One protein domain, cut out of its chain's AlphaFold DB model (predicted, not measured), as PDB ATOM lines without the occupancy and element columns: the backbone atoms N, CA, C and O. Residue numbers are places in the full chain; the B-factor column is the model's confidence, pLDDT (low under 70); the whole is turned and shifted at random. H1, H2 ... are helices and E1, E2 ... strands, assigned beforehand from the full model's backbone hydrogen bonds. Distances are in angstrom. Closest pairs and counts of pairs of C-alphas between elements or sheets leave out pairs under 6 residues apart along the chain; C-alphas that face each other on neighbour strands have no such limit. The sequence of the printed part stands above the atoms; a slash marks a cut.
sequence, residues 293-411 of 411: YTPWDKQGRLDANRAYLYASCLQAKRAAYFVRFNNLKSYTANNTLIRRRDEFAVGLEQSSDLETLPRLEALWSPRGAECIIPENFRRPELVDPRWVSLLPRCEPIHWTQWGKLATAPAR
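What this domain is: This is residues 293 to 411 of the 411 residues of an uncharacterized protein of Myxococcus fulvus (UniProt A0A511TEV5). Little regular structure: a small, strongly twisted antiparallel sheet, E1 E4 E2 E3, with helix H1 over one face makes two layers amid long loops; short H2 lies far off. The printed part has 119 residues, 38 in two helices and four strands, in order H1 E1 E2 E3 H2 E4, class mixed. It is compact, radius of gyration of the C-alphas 13.7 A, spanning 44 by 31 by 29 A.

How they stand to each other: Within hydrogen-bond range are N 339 and O 408, 2.8 A, between E1, residues 338 to 342, and E4, residues 405 to 409; N 364 and O 405, 2.8 A, between E4 and E2, residues 362 to 365; and N 370 and O 363, 2.8 A, in the hairpin of E2 and E3, residues 368 to 372. H1, residues 304 to 318, is on the sheet; its closest C-alphas with E2, Ser 312 and Ser 365, are 4.4 A apart. Every O i to N i+4 pair of H1 is within range; H2, residues 385 to 388, is too short for one and not on the sheet. E3, H2, E4 form a split strand-helix-strand unit, same-way strands with E2 between, crossover left-handed.

Where its parts are: H1, 21.6 A long, begins at C-alpha 304 (100.966, 91.658, 87.098); E4, 13.9 A, ends at C-alpha 409 (112.316, 67.177, 91.489).

The domain as a whole: The farthest C-alphas, Gln 299 and Arg 386, are 44.8 A apart. The printed part has no cut; E2 to E3 is a tight link, the others long. Residues 345 to 358, 396 to 403 and 411 have pLDDT under 70.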
ATOM      1  N   TYR A 293     111.282  85.454  92.896       87.94
ATOM      2  CA  TYR A 293     109.873  85.673  92.557       87.94
ATOM      3  C   TYR A 293     109.320  86.793  93.437       87.94
ATOM      4  O   TYR A 293     108.718  86.581  94.482       87.94
ATOM      5  N   THR A 294     109.589  88.015  93.004       88.88
ATOM      6  CA  THR A 294     109.128  89.265  93.602       88.88
ATOM      7  C   THR A 294     107.949  89.774  92.781       88.88
ATOM      8  O   THR A 294     108.095  89.853  91.562       88.88
ATOM      9  N   PRO A 295     106.804  90.155  93.380       88.94
ATOM     10  CA  PRO A 295     105.631  90.632  92.635       88.94
ATOM     11  C   PRO A 295     105.791  92.061  92.066       88.94
ATOM     12  O   PRO A 295     104.839  92.653  91.561       88.94
ATOM     13  N   TRP A 296     107.000  92.619  92.142       86.62
ATOM     14  CA  TRP A 296     107.385  93.931  91.635       86.62
ATOM     15  C   TRP A 296     108.555  93.835  90.648       86.62
ATOM     16  O   TRP A 296     109.332  92.876  90.656       86.62
ATOM     17  N   ASP A 297     108.690  94.835  89.783       83.44
ATOM     18  CA  ASP A 297     109.788  94.976  88.829       83.44
ATOM     19  C   ASP A 297     111.123  95.391  89.491       83.44
ATOM     20  O   ASP A 297     111.236  95.555  90.708       83.44
ATOM     21  N   LYS A 298     112.171  95.593  88.680       79.31
ATOM     22  CA  LYS A 298     113.506  96.006  89.162       79.31
ATOM     23  C   LYS A 298     113.539  97.430  89.746       79.31
ATOM     24  O   LYS A 298     114.557  97.829  90.306       79.31
ATOM     25  N   GLN A 299     112.458  98.191  89.606       80.56
ATOM     26  CA  GLN A 299     112.265  99.539  90.127       80.56
ATOM     27  C   GLN A 299     111.395  99.537  91.400       80.56
ATOM     28  O   GLN A 299     111.260 100.582  92.037       80.56
ATOM     29  N   GLY A 300     110.852  98.381  91.804       78.12
ATOM     30  CA  GLY A 300     109.963  98.232  92.957       78.12
ATOM     31  C   GLY A 300     108.500  98.581  92.669       78.12
ATOM     32  O   GLY A 300     107.745  98.815  93.608       78.12
ATOM     33  N   ARG A 301     108.092  98.643  91.395       83.19
ATOM     34  CA  ARG A 301     106.701  98.883  90.978       83.19
ATOM     35  C   ARG A 301     105.972  97.555  90.802       83.19
ATOM     36  O   ARG A 301     106.567  96.606  90.301       83.19
ATOM     37  N   LEU A 302     104.691  97.500  91.160       85.06
ATOM     38  CA  LEU A 302     103.824  96.337  90.934       85.06
ATOM     39  C   LEU A 302     103.844  95.889  89.459       85.06
ATOM     40  O   LEU A 302     103.669  96.712  88.562       85.06
ATOM     41  N   ASP A 303     104.007  94.585  89.219       86.31
ATOM     42  CA  ASP A 303     103.927  93.963  87.892       86.31
ATOM     43  C   ASP A 303     103.006  92.734  87.951       86.31
ATOM     44  O   ASP A 303     103.172  91.850  88.793       86.31
ATOM     45  N   ALA A 304     102.014  92.676  87.058       86.81
ATOM     46  CA  ALA A 304     100.966  91.658  87.098       86.81
ATOM     47  C   ALA A 304     101.465  90.240  86.762       86.81
ATOM     48  O   ALA A 304     101.032  89.279  87.398       86.81
ATOM     49  N   ASN A 305     102.399  90.085  85.814       85.44
ATOM     50  CA  ASN A 305     102.958  88.769  85.473       85.44
ATOM     51  C   ASN A 305     103.853  88.256  86.607       85.44
ATOM     52  O   ASN A 305     103.828  87.077  86.959       85.44
ATOM     53  N   ARG A 306     104.611  89.162  87.227       87.19
ATOM     54  CA  ARG A 306     105.454  88.874  88.388       87.19
ATOM     55  C   ARG A 306     104.636  88.521  89.627       87.19
ATOM     56  O   ARG A 306     104.985  87.568  90.321       87.19
ATOM     57  N   ALA A 307     103.529  89.218  89.877       89.19
ATOM     58  CA  ALA A 307     102.586  88.869  90.938       89.19
ATOM     59  C   ALA A 307     101.932  87.496  90.700       89.19
ATOM     60  O   ALA A 307     101.855  86.681  91.623       89.19
ATOM     61  N   TYR A 308     101.557  87.196  89.453       91.06
ATOM     62  CA  TYR A 308     101.047  85.883  89.052       91.06
ATOM     63  C   TYR A 308     102.070  84.764  89.298       91.06
ATOM     64  O   TYR A 308     101.736  83.732  89.883       91.06
ATOM     65  N   LEU A 309     103.330  84.970  88.902       89.50
ATOM     66  CA  LEU A 309     104.426  84.025  89.143       89.50
ATOM     67  C   LEU A 309     104.744  83.846  90.624       89.50
ATOM     68  O   LEU A 309     105.004  82.725  91.050       89.50
ATOM     69  N   TYR A 310     104.698  84.918  91.414       92.12
ATOM     70  CA  TYR A 310     104.885  84.842  92.858       92.12
ATOM     71  C   TYR A 310     103.800  83.976  93.515       92.12
ATOM     72  O   TYR A 310     104.126  83.023  94.221       92.12
ATOM     73  N   ALA A 311     102.523  84.213  93.200       94.19
ATOM     74  CA  ALA A 311     101.418  83.385  93.687       94.19
ATOM     75  C   ALA A 311     101.506  81.926  93.187       94.19
ATOM     76  O   ALA A 311     101.309  80.990  93.960       94.19
ATOM     77  N   SER A 312     101.896  81.720  91.922       93.62
ATOM     78  CA  SER A 312     102.173  80.384  91.365       93.62
ATOM     79  C   SER A 312     103.318  79.686  92.104       93.62
ATOM     80  O   SER A 312     103.253  78.484  92.355       93.62
ATOM     81  N   CYS A 313     104.349  80.435  92.505       93.19
ATOM     82  CA  CYS A 313     105.472  79.926  93.282       93.19
ATOM     83  C   CYS A 313     105.041  79.447  94.671       93.19
ATOM     84  O   CYS A 313     105.541  78.413  95.114       93.19
ATOM     85  N   LEU A 314     104.091  80.118  95.337       93.94
ATOM     86  CA  LEU A 314     103.583  79.651  96.633       93.94
ATOM     87  C   LEU A 314     102.974  78.245  96.512       93.94
ATOM     88  O   LEU A 314     103.345  77.348  97.273       93.94
ATOM     89  N   GLN A 315     102.125  78.016  95.504       93.75
ATOM     90  CA  GLN A 315     101.546  76.691  95.254       93.75
ATOM     91  C   GLN A 315     102.611  75.680  94.807       93.75
ATOM     92  O   GLN A 315     102.659  74.562  95.325       93.75
ATOM     93  N   ALA A 316     103.528  76.081  93.922       92.44
ATOM     94  CA  ALA A 316     104.604  75.229  93.421       92.44
ATOM     95  C   ALA A 316     105.596  74.804  94.514       92.44
ATOM     96  O   ALA A 316     106.051  73.659  94.517       92.44
ATOM     97  N   LYS A 317     105.913  75.680  95.477       90.38
ATOM     98  CA  LYS A 317     106.733  75.373  96.659       90.38
ATOM     99  C   LYS A 317     106.044  74.325  97.534       90.38
ATOM    100  O   LYS A 317     106.692  73.355  97.921       90.38
ATOM    101  N   ARG A 318     104.744  74.495  97.785       90.75
ATOM    102  CA  ARG A 318     103.887  73.593  98.578       90.75
ATOM    103  C   ARG A 318     103.511  72.288  97.863       90.75
ATOM    104  O   ARG A 318     102.966  71.388  98.492       90.75
ATOM    105  N   ALA A 319     103.777  72.195  96.558       91.50
ATOM    106  CA  ALA A 319     103.182  71.206  95.658       91.50
ATOM    107  C   ALA A 319     101.650  71.111  95.809       91.50
ATOM    108  O   ALA A 319     101.082  70.024  95.809       91.50
ATOM    109  N   ALA A 320     100.966  72.244  95.967       91.50
ATOM    110  CA  ALA A 320      99.520  72.287  96.177       91.50
ATOM    111  C   ALA A 320      98.767  72.072  94.844       91.50
ATOM    112  O   ALA A 320      98.145  72.987  94.303       91.50
ATOM    113  N   TYR A 321      98.893  70.872  94.261       92.81
ATOM    114  CA  TYR A 321      98.454  70.557  92.893       92.81
ATOM    115  C   TYR A 321      96.968  70.863  92.653       92.81
ATOM    116  O   TYR A 321      96.603  71.345  91.586       92.81
ATOM    117  N   PHE A 322      96.112  70.591  93.641       92.62
ATOM    118  CA  PHE A 322      94.662  70.463  93.459       92.62
ATOM    119  C   PHE A 322      93.845  71.640  94.026       92.62
ATOM    120  O   PHE A 322      92.638  71.503  94.231       92.62
ATOM    121  N   VAL A 323      94.465  72.807  94.242       89.81
ATOM    122  CA  VAL A 323      93.805  74.001  94.819       89.81
ATOM    123  C   VAL A 323      92.563  74.425  94.021       89.81
ATOM    124  O   VAL A 323      91.537  74.741  94.621       89.81
ATOM    125  N   ARG A 324      92.582  74.322  92.682       90.06
ATOM    126  CA  ARG A 324      91.416  74.574  91.806       90.06
ATOM    127  C   ARG A 324      90.213  73.639  92.038       90.06
ATOM    128  O   ARG A 324      89.147  73.890  91.492       90.06
ATOM    129  N   PHE A 325      90.380  72.589  92.843       89.12
ATOM    130  CA  PHE A 325      89.341  71.646  93.276       89.12
ATOM    131  C   PHE A 325      89.055  71.739  94.788       89.12
ATOM    132  O   PHE A 325      88.618  70.763  95.393       89.12
ATOM    133  N   ASN A 326      89.335  72.896  95.405       85.69
ATOM    134  CA  ASN A 326      89.211  73.162  96.849       85.69
ATOM    135  C   ASN A 326      90.066  72.239  97.748       85.69
ATOM    136  O   ASN A 326      89.849  72.146  98.953       85.69
ATOM    137  N   ASN A 327      91.069  71.566  97.180       86.00
ATOM    138  CA  ASN A 327      92.020  70.756  97.932       86.00
ATOM    139  C   ASN A 327      93.305  71.561  98.148       86.00
ATOM    140  O   ASN A 327      94.154  71.681  97.264       86.00
ATOM    141  N   LEU A 328      93.413  72.137  99.347       83.44
ATOM    142  CA  LEU A 328      94.469  73.076  99.723       83.44
ATOM    143  C   LEU A 328      95.743  72.400 100.261       83.44
ATOM    144  O   LEU A 328      96.673  73.111 100.643       83.44
ATOM    145  N   LYS A 329      95.795  71.058 100.306       82.50
ATOM    146  CA  LYS A 329      96.866  70.281 100.949       82.50
ATOM    147  C   LYS A 329      98.243  70.510 100.298       82.50
ATOM    148  O   LYS A 329      98.373  70.512  99.074       82.50
ATOM    149  N   SER A 330      99.285  70.619 101.127       84.50
ATOM    150  CA  SER A 330     100.688  70.494 100.696       84.50
ATOM    151  C   SER A 330     101.048  69.032 100.370       84.50
ATOM    152  O   SER A 330     100.812  68.137 101.181       84.50
ATOM    153  N   TYR A 331     101.673  68.781  99.213       86.12
ATOM    154  CA  TYR A 331     102.078  67.439  98.743       86.12
ATOM    155  C   TYR A 331     103.600  67.301  98.591       86.12
ATOM    156  O   TYR A 331     104.128  66.842  97.577       86.12
ATOM    157  N   THR A 332     104.334  67.752  99.602       83.50
ATOM    158  CA  THR A 332     105.784  67.574  99.720       83.50
ATOM    159  C   THR A 332     106.176  67.684 101.201       83.50
ATOM    160  O   THR A 332     105.314  67.891 102.049       83.50
ATOM    161  N   ALA A 333     107.458  67.545 101.541       77.38
ATOM    162  CA  ALA A 333     107.945  67.676 102.916       77.38
ATOM    163  C   ALA A 333     109.134  68.644 103.028       77.38
ATOM    164  O   ALA A 333     109.651  69.151 102.022       77.38
ATOM    165  N   ASN A 334     109.594  68.862 104.261       73.19
ATOM    166  CA  ASN A 334     110.840  69.562 104.566       73.19
ATOM    167  C   ASN A 334     112.036  68.958 103.789       73.19
ATOM    168  O   ASN A 334     112.026  67.785 103.414       73.19
ATOM    169  N   ASN A 335     113.039  69.785 103.488       72.50
ATOM    170  CA  ASN A 335     114.228  69.471 102.680       72.50
ATOM    171  C   ASN A 335     113.983  68.908 101.261       72.50
ATOM    172  O   ASN A 335     114.943  68.556 100.579       72.50
ATOM    173  N   THR A 336     112.742  68.874 100.756       78.62
ATOM    174  CA  THR A 336     112.482  68.443  99.371       78.62
ATOM    175  C   THR A 336     113.044  69.471  98.380       78.62
ATOM    176  O   THR A 336     112.571  70.609  98.304       78.62
ATOM    177  N   LEU A 337     114.062  69.061  97.622       79.38
ATOM    178  CA  LEU A 337     114.779  69.892  96.654       79.38
ATOM    179  C   LEU A 337     114.021  69.970  95.319       79.38
ATOM    180  O   LEU A 337     113.668  68.940  94.742       79.38
ATOM    181  N   ILE A 338     113.794  71.187  94.806       82.25
ATOM    182  CA  ILE A 338     113.034  71.406  93.562       82.25
ATOM    183  C   ILE A 338     113.765  72.328  92.583       82.25
ATOM    184  O   ILE A 338     114.219  73.422  92.936       82.25
ATOM    185  N   ARG A 339     113.820  71.888  91.326       82.19
ATOM    186  CA  ARG A 339     114.220  72.689  90.166       82.19
ATOM    187  C   ARG A 339     113.012  73.478  89.667       82.19
ATOM    188  O   ARG A 339     111.879  73.007  89.770       82.19
ATOM    189  N   ARG A 340     113.255  74.679  89.145       84.81
ATOM    190  CA  ARG A 340     112.231  75.653  88.734       84.81
ATOM    191  C   ARG A 340     112.622  76.305  87.414       84.81
ATOM    192  O   ARG A 340     113.810  76.525  87.184       84.81
ATOM    193  N   ARG A 341     111.629  76.622  86.585       80.75
ATOM    194  CA  ARG A 341     111.772  77.412  85.355       80.75
ATOM    195  C   ARG A 341     110.521  78.249  85.119       80.75
ATOM    196  O   ARG A 341     109.428  77.797  85.432       80.75
ATOM    197  N   ASP A 342     110.671  79.425  84.533       79.75
ATOM    198  CA  ASP A 342     109.579  80.367  84.271       79.75
ATOM    199  C   ASP A 342     109.858  81.211  83.021       79.75
ATOM    200  O   ASP A 342     110.980  81.237  82.508       79.75
ATOM    201  N   GLU A 343     108.833  81.923  82.546       71.25
ATOM    202  CA  GLU A 343     108.881  82.768  81.342       71.25
ATOM    203  C   GLU A 343     109.923  83.912  81.389       71.25
ATOM    204  O   GLU A 343     110.316  84.413  80.337       71.25
ATOM    205  N   PHE A 344     110.407  84.313  82.574       70.88
ATOM    206  CA  PHE A 344     111.399  85.389  82.743       70.88
ATOM    207  C   PHE A 344     112.785  84.893  83.192       70.88
ATOM    208  O   PHE A 344     113.648  85.717  83.506       70.88
ATOM    209  N   ALA A 345     113.001  83.574  83.231       68.38
ATOM    210  CA  ALA A 345     114.213  82.927  83.731       68.38
ATOM    211  C   ALA A 345     114.636  83.379  85.151       68.38
ATOM    212  O   ALA A 345     115.811  83.650  85.423       68.38
ATOM    213  N   VAL A 346     113.680  83.481  86.082       67.06
ATOM    214  CA  VAL A 346     113.921  83.867  87.482       67.06
ATOM    215  C   VAL A 346     114.589  82.722  88.258       67.06
ATOM    216  O   VAL A 346     113.964  81.895  88.921       67.06
ATOM    217  N   GLY A 347     115.915  82.663  88.175       55.06
ATOM    218  CA  GLY A 347     116.746  81.791  89.005       55.06
ATOM    219  C   GLY A 347     118.153  81.612  88.444       55.06
ATOM    220  O   GLY A 347     118.327  81.390  87.252       55.06
ATOM    221  N   LEU A 348     119.167  81.663  89.311       47.25
ATOM    222  CA  LEU A 348     120.582  81.592  88.910       47.25
ATOM    223  C   LEU A 348     121.042  80.203  88.419       47.25
ATOM    224  O   LEU A 348     122.153  80.079  87.918       47.25
ATOM    225  N   GLU A 349     120.198  79.174  88.545       50.69
ATOM    226  CA  GLU A 349     120.495  77.780  88.166       50.69
ATOM    227  C   GLU A 349     119.665  77.286  86.963       50.69
ATOM    228  O   GLU A 349     119.584  76.084  86.703       50.69
ATOM    229  N   GLN A 350     119.013  78.190  86.220       51.59
ATOM    230  CA  GLN A 350     118.235  77.802  85.041       51.59
ATOM    231  C   GLN A 350     119.158  77.536  83.839       51.59
ATOM    232  O   GLN A 350     119.736  78.455  83.261       51.59
ATOM    233  N   SER A 351     119.264  76.266  83.440       42.50
ATOM    234  CA  SER A 351     119.818  75.882  82.136       42.50
ATOM    235  C   SER A 351     119.011  76.536  81.009       42.50
ATOM    236  O   SER A 351     117.781  76.580  81.068       42.50
ATOM    237  N   SER A 352     119.677  77.041  79.970       42.41
ATOM    238  CA  SER A 352     119.024  77.787  78.884       42.41
ATOM    239  C   SER A 352     118.025  76.946  78.082       42.41
ATOM    240  O   SER A 352     117.018  77.478  77.619       42.41
ATOM    241  N   ASP A 353     118.245  75.637  77.976       48.34
ATOM    242  CA  ASP A 353     117.456  74.711  77.159       48.34
ATOM    243  C   ASP A 353     116.176  74.223  77.871       48.34
ATOM    244  O   ASP A 353     116.227  73.727  79.003       48.34
ATOM    245  N   LEU A 354     115.023  74.362  77.207       46.09
ATOM    246  CA  LEU A 354     113.705  73.955  77.708       46.09
ATOM    247  C   LEU A 354     113.578  72.439  77.923       46.09
ATOM    248  O   LEU A 354     112.885  72.035  78.855       46.09
ATOM    249  N   GLU A 355     114.283  71.612  77.146       45.31
ATOM    250  CA  GLU A 355     114.291  70.152  77.333       45.31
ATOM    251  C   GLU A 355     115.060  69.737  78.604       45.31
ATOM    252  O   GLU A 355     114.866  68.647  79.146       45.31
ATOM    253  N   THR A 356     115.896  70.632  79.145       53.38
ATOM    254  CA  THR A 356     116.800  70.344  80.272       53.38
ATOM    255  C   THR A 356     116.251  70.689  81.659       53.38
ATOM    256  O   THR A 356     117.026  70.752  82.616       53.38
ATOM    257  N   LEU A 357     114.929  70.847  81.819       67.50
ATOM    258  CA  LEU A 357     114.266  70.669  83.120       67.50
ATOM    259  C   LEU A 357     113.859  69.184  83.246       67.50
ATOM    260  O   LEU A 357     112.724  68.823  82.929       67.50
ATOM    261  N   PRO A 358     114.778  68.276  83.627       65.12
ATOM    262  CA  PRO A 358     114.618  66.860  83.343       65.12
ATOM    263  C   PRO A 358     113.653  66.290  84.374       65.12
ATOM    264  O   PRO A 358     113.867  66.495  85.568       65.12
ATOM    265  N   ARG A 359     112.637  65.546  83.921       82.94
ATOM    266  CA  ARG A 359     111.478  65.147  84.740       82.94
ATOM    267  C   ARG A 359     110.597  66.336  85.156       82.94
ATOM    268  O   ARG A 359     110.370  66.533  86.345       82.94
ATOM    269  N   LEU A 360     110.072  67.099  84.186       86.12
ATOM    270  CA  LEU A 360     108.957  68.032  84.423       86.12
ATOM    271  C   LEU A 360     107.887  67.351  85.289       86.12
ATOM    272  O   LEU A 360     107.453  66.247  84.975       86.12
ATOM    273  N   GLU A 361     107.491  68.013  86.368       91.00
ATOM    274  CA  GLU A 361     106.545  67.527  87.373       91.00
ATOM    275  C   GLU A 361     105.154  68.130  87.164       91.00
ATOM    276  O   GLU A 361     104.158  67.407  87.180       91.00
ATOM    277  N   ALA A 362     105.088  69.449  86.972       91.81
ATOM    278  CA  ALA A 362     103.851  70.195  86.775       91.81
ATOM    279  C   ALA A 362     104.118  71.588  86.179       91.81
ATOM    280  O   ALA A 362     105.210  72.147  86.344       91.81
ATOM    281  N   LEU A 363     103.085  72.160  85.550       91.12
ATOM    282  CA  LEU A 363     102.982  73.598  85.277       91.12
ATOM    283  C   LEU A 363     102.003  74.233  86.272       91.12
ATOM    284  O   LEU A 363     100.942  73.671  86.546       91.12
ATOM    285  N   TRP A 364     102.356  75.405  86.793       92.12
ATOM    286  CA  TRP A 364     101.721  76.032  87.952       92.12
ATOM    287  C   TRP A 364     101.059  77.371  87.632       92.12
ATOM    288  O   TRP A 364     101.570  78.171  86.841       92.12
ATOM    289  N   SER A 365      99.963  77.615  88.347       92.81
ATOM    290  CA  SER A 365      99.224  78.870  88.433       92.81
ATOM    291  C   SER A 365      98.954  79.224  89.908       92.81
ATOM    292  O   SER A 365      99.199  78.405  90.804       92.81
ATOM    293  N   PRO A 366      98.378  80.402  90.214       93.19
ATOM    294  CA  PRO A 366      97.912  80.735  91.563       93.19
ATOM    295  C   PRO A 366      96.864  79.748  92.121       93.19
ATOM    296  O   PRO A 366      96.640  79.709  93.330       93.19
ATOM    297  N   ARG A 367      96.236  78.940  91.252       91.56
ATOM    298  CA  ARG A 367      95.182  77.961  91.574       91.56
ATOM    299  C   ARG A 367      95.707  76.519  91.684       91.56
ATOM    300  O   ARG A 367      94.914  75.582  91.646       91.56
ATOM    301  N   GLY A 368      97.021  76.328  91.805       92.69
ATOM    302  CA  GLY A 368      97.653  75.010  91.896       92.69
ATOM    303  C   GLY A 368      98.335  74.605  90.592       92.69
ATOM    304  O   GLY A 368      98.911  75.445  89.902       92.69
ATOM    305  N   ALA A 369      98.307  73.316  90.262       94.00
ATOM    306  CA  ALA A 369      98.848  72.818  89.005       94.00
ATOM    307  C   ALA A 369      97.774  72.858  87.908       94.00
ATOM    308  O   ALA A 369      96.639  72.428  88.116       94.00
ATOM    309  N   GLU A 370      98.131  73.352  86.723       92.00
ATOM    310  CA  GLU A 370      97.237  73.325  85.559       92.00
ATOM    311  C   GLU A 370      97.383  72.025  84.753       92.00
ATOM    312  O   GLU A 370      96.394  71.558  84.186       92.00
ATOM    313  N   CYS A 371      98.578  71.413  84.775       91.31
ATOM    314  CA  CYS A 371      98.878  70.057  84.299       91.31
ATOM    315  C   CYS A 371      99.951  69.389  85.179       91.31
ATOM    316  O   CYS A 371     100.692  70.082  85.883       91.31
ATOM    317  N   ILE A 372     100.064  68.057  85.111       93.50
ATOM    318  CA  ILE A 372     101.048  67.250  85.863       93.50
ATOM    319  C   ILE A 372     101.711  66.154  85.013       93.50
ATOM    320  O   ILE A 372     101.191  65.743  83.978       93.50
ATOM    321  N   ILE A 373     102.831  65.612  85.487       92.44
ATOM    322  CA  ILE A 373     103.385  64.321  85.062       92.44
ATOM    323  C   ILE A 373     103.549  63.462  86.332       92.44
ATOM    324  O   ILE A 373     104.516  63.658  87.072       92.44
ATOM    325  N   PRO A 374     102.610  62.540  86.629       92.75
ATOM    326  CA  PRO A 374     102.556  61.827  87.912       92.75
ATOM    327  C   PRO A 374     103.825  61.034  88.247       92.75
ATOM    328  O   PRO A 374     104.221  60.933  89.404       92.75
ATOM    329  N   GLU A 375     104.513  60.518  87.227       92.12
ATOM    330  CA  GLU A 375     105.758  59.750  87.351       92.12
ATOM    331  C   GLU A 375     106.951  60.622  87.796       92.12
ATOM    332  O   GLU A 375     108.034  60.112  88.098       92.12
ATOM    333  N   ASN A 376     106.760  61.944  87.840       92.06
ATOM    334  CA  ASN A 376     107.744  62.951  88.222       92.06
ATOM    335  C   ASN A 376     107.334  63.766  89.459       92.06
ATOM    336  O   ASN A 376     108.040  64.712  89.798       92.06
ATOM    337  N   PHE A 377     106.254  63.399  90.165       92.12
ATOM    338  CA  PHE A 377     105.963  63.964  91.486       92.12
ATOM    339  C   PHE A 377     107.183  63.837  92.408       92.12
ATOM    340  O   PHE A 377     107.764  62.760  92.548       92.12
ATOM    341  N   ARG A 378     107.551  64.930  93.084       87.06
ATOM    342  CA  ARG A 378     108.687  64.961  94.019       87.06
ATOM    343  C   ARG A 378     108.503  64.100  95.269       87.06
ATOM    344  O   ARG A 378     109.500  63.738  95.880       87.06
ATOM    345  N   ARG A 379     107.253  63.808  95.650       88.06
ATOM    346  CA  ARG A 379     106.836  62.979  96.799       88.06
ATOM    347  C   ARG A 379     105.540  62.216  96.446       88.06
ATOM    348  O   ARG A 379     104.458  62.614  96.884       88.06
ATOM    349  N   PRO A 380     105.602  61.197  95.564       90.56
ATOM    350  CA  PRO A 380     104.413  60.524  95.034       90.56
ATOM    351  C   PRO A 380     103.607  59.789  96.115       90.56
ATOM    352  O   PRO A 380     102.398  59.650  95.984       90.56
ATOM    353  N   GLU A 381     104.250  59.370  97.205       87.94
ATOM    354  CA  GLU A 381     103.632  58.662  98.327       87.94
ATOM    355  C   GLU A 381     102.669  59.528  99.157       87.94
ATOM    356  O   GLU A 381     101.870  58.999  99.923       87.94
ATOM    357  N   LEU A 382     102.719  60.856  98.991       84.62
ATOM    358  CA  LEU A 382     101.797  61.793  99.638       84.62
ATOM    359  C   LEU A 382     100.512  62.024  98.823       84.62
ATOM    360  O   LEU A 382      99.550  62.591  99.349       84.62
ATOM    361  N   VAL A 383     100.502  61.635  97.540       87.56
ATOM    362  CA  VAL A 383      99.432  61.938  96.580       87.56
ATOM    363  C   VAL A 383      98.466  60.759  96.461       87.56
ATOM    364  O   VAL A 383      98.801  59.714  95.913       87.56
ATOM    365  N   ASP A 384      97.228  60.951  96.917       87.44
ATOM    366  CA  ASP A 384      96.130  60.009  96.681       87.44
ATOM    367  C   ASP A 384      95.820  59.927  95.164       87.44
ATOM    368  O   ASP A 384      95.444  60.948  94.569       87.44
ATOM    369  N   PRO A 385      95.938  58.739  94.526       88.75
ATOM    370  CA  PRO A 385      95.741  58.562  93.087       88.75
ATOM    371  C   PRO A 385      94.397  59.062  92.543       88.75
ATOM    372  O   PRO A 385      94.310  59.391  91.361       88.75
ATOM    373  N   ARG A 386      93.355  59.166  93.379       90.19
ATOM    374  CA  ARG A 386      92.026  59.651  92.966       90.19
ATOM    375  C   ARG A 386      92.040  61.103  92.483       90.19
ATOM    376  O   ARG A 386      91.216  61.462  91.651       90.19
ATOM    377  N   TRP A 387      92.971  61.924  92.972       90.56
ATOM    378  CA  TRP A 387      93.110  63.325  92.553       90.56
ATOM    379  C   TRP A 387      93.886  63.477  91.244       90.56
ATOM    380  O   TRP A 387      93.681  64.439  90.506       90.56
ATOM    381  N   VAL A 388      94.760  62.517  90.935       91.44
ATOM    382  CA  VAL A 388      95.665  62.559  89.778       91.44
ATOM    383  C   VAL A 388      94.890  62.616  88.459       91.44
ATOM    384  O   VAL A 388      95.303  63.316  87.541       91.44
ATOM    385  N   SER A 389      93.732  61.955  88.376       89.81
ATOM    386  CA  SER A 389      92.859  61.968  87.194       89.81
ATOM    387  C   SER A 389      92.130  63.297  86.944       89.81
ATOM    388  O   SER A 389      91.552  63.471  85.873       89.81
ATOM    389  N   LEU A 390      92.151  64.242  87.894       92.25
ATOM    390  CA  LEU A 390      91.487  65.548  87.775       92.25
ATOM    391  C   LEU A 390      92.362  66.607  87.074       92.25
ATOM    392  O   LEU A 390      91.884  67.691  86.719       92.25
ATOM    393  N   LEU A 391      93.652  66.325  86.880       91.94
ATOM    394  CA  LEU A 391      94.583  67.199  86.170       91.94
ATOM    395  C   LEU A 391      94.978  66.571  84.825       91.94
ATOM    396  O   LEU A 391      95.269  65.376  84.774       91.94
ATOM    397  N   PRO A 392      95.018  67.350  83.727       92.25
ATOM    398  CA  PRO A 392      95.542  66.856  82.464       92.25
ATOM    399  C   PRO A 392      97.034  66.540  82.605       92.25
ATOM    400  O   PRO A 392      97.753  67.153  83.405       92.25
ATOM    401  N   ARG A 393      97.521  65.605  81.787       91.06
ATOM    402  CA  ARG A 393      98.964  65.391  81.662       91.06
ATOM    403  C   ARG A 393      99.604  66.609  80.995       91.06
ATOM    404  O   ARG A 393      98.995  67.217  80.120       91.06
ATOM    405  N   CYS A 394     100.825  66.961  81.385       86.38
ATOM    406  CA  CYS A 394     101.586  67.959  80.640       86.38
ATOM    407  C   CYS A 394     102.046  67.363  79.302       86.38
ATOM    408  O   CYS A 394     102.917  66.493  79.261       86.38
ATOM    409  N   GLU A 395     101.443  67.848  78.222       74.81
ATOM    410  CA  GLU A 395     101.935  67.722  76.846       74.81
ATOM    411  C   GLU A 395     103.172  68.649  76.652       74.81
ATOM    412  O   GLU A 395     103.612  69.265  77.633       74.81
ATOM    413  N   PRO A 396     103.813  68.744  75.462       63.53
ATOM    414  CA  PRO A 396     104.997  69.590  75.268       63.53
ATOM    415  C   PRO A 396     104.792  71.020  75.786       63.53
ATOM    416  O   PRO A 396     103.689  71.553  75.689       63.53
ATOM    417  N   ILE A 397     105.842  71.628  76.365       59.78
ATOM    418  CA  ILE A 397     105.724  72.839  77.204       59.78
ATOM    419  C   ILE A 397     105.331  74.075  76.382       59.78
ATOM    420  O   ILE A 397     106.141  74.944  76.055       59.78
ATOM    421  N   HIS A 398     104.037  74.186  76.114       57.56
ATOM    422  CA  HIS A 398     103.379  75.431  75.798       57.56
ATOM    423  C   HIS A 398     103.258  76.227  77.098       57.56
ATOM    424  O   HIS A 398     102.454  75.893  77.971       57.56
ATOM    425  N   TRP A 399     104.046  77.297  77.220       60.53
ATOM    426  CA  TRP A 399     103.841  78.336  78.230       60.53
ATOM    427  C   TRP A 399     102.511  79.039  77.940       60.53
ATOM    428  O   TRP A 399     102.448  80.047  77.239       60.53
ATOM    429  N   THR A 400     101.414  78.440  78.401       56.41
ATOM    430  CA  THR A 400     100.083  79.034  78.270       56.41
ATOM    431  C   THR A 400      99.990  80.275  79.151       56.41
ATOM    432  O   THR A 400     100.674  80.383  80.169       56.41
ATOM    433  N   GLN A 401      99.057  81.175  78.835       51.84
ATOM    434  CA  GLN A 401      98.733  82.322  79.694       51.84
ATOM    435  C   GLN A 401      98.371  81.935  81.148       51.84
ATOM    436  O   GLN A 401      98.440  82.779  82.037       51.84
ATOM    437  N   TRP A 402      98.029  80.662  81.389       50.25
ATOM    438  CA  TRP A 402      97.666  80.101  82.691       50.25
ATOM    439  C   TRP A 402      98.802  79.335  83.397       50.25
ATOM    440  O   TRP A 402      98.696  79.052  84.583       50.25
ATOM    441  N   GLY A 403      99.873  78.959  82.690       57.59
ATOM    442  CA  GLY A 403     100.928  78.071  83.193       57.59
ATOM    443  C   GLY A 403     102.304  78.695  83.011       57.59
ATOM    444  O   GLY A 403     103.005  78.368  82.056       57.59
ATOM    445  N   LYS A 404     102.671  79.611  83.914       72.31
ATOM    446  CA  LYS A 404     103.856  80.485  83.779       72.31
ATOM    447  C   LYS A 404     105.093  80.002  84.551       72.31
ATOM    448  O   LYS A 404     106.195  80.472  84.279       72.31
ATOM    449  N   LEU A 405     104.930  79.053  85.477       87.06
ATOM    450  CA  LEU A 405     106.002  78.445  86.278       87.06
ATOM    451  C   LEU A 405     105.988  76.916  86.117       87.06
ATOM    452  O   LEU A 405     104.934  76.295  86.208       87.06
ATOM    453  N   ALA A 406     107.155  76.305  85.940       87.81
ATOM    454  CA  ALA A 406     107.367  74.863  85.841       87.81
ATOM    455  C   ALA A 406     108.268  74.364  86.981       87.81
ATOM    456  O   ALA A 406     109.208  75.059  87.381       87.81
ATOM    457  N   THR A 407     108.032  73.143  87.469       89.25
ATOM    458  CA  THR A 407     108.923  72.471  88.435       89.25
ATOM    459  C   THR A 407     109.365  71.087  87.977       89.25
ATOM    460  O   THR A 407     108.738  70.460  87.126       89.25
ATOM    461  N   ALA A 408     110.453  70.610  88.575       85.19
ATOM    462  CA  ALA A 408     110.892  69.220  88.546       85.19
ATOM    463  C   ALA A 408     111.549  68.870  89.897       85.19
ATOM    464  O   ALA A 408     112.162  69.754  90.511       85.19
ATOM    465  N   PRO A 409     111.489  67.614  90.372       83.44
ATOM    466  CA  PRO A 409     112.316  67.177  91.489       83.44
ATOM    467  C   PRO A 409     113.803  67.334  91.145       83.44
ATOM    468  O   PRO A 409     114.233  67.047  90.023       83.44
ATOM    469  N   ALA A 410     114.613  67.765  92.112       72.62
ATOM    470  CA  ALA A 410     116.049  67.523  92.016       72.62
ATOM    471  C   ALA A 410     116.343  66.020  92.215       72.62
ATOM    472  O   ALA A 410     115.504  65.274  92.723       72.62
ATOM    473  N   ARG A 411     117.526  65.588  91.772       60.25
ATOM    474  CA  ARG A 411     118.077  64.258  92.070       60.25
ATOM    475  C   ARG A 411     118.949  64.332  93.314       60.25
ATOM    476  O   ARG A 411     119.555  65.414  93.486       60.25
TER     477      ARG A 411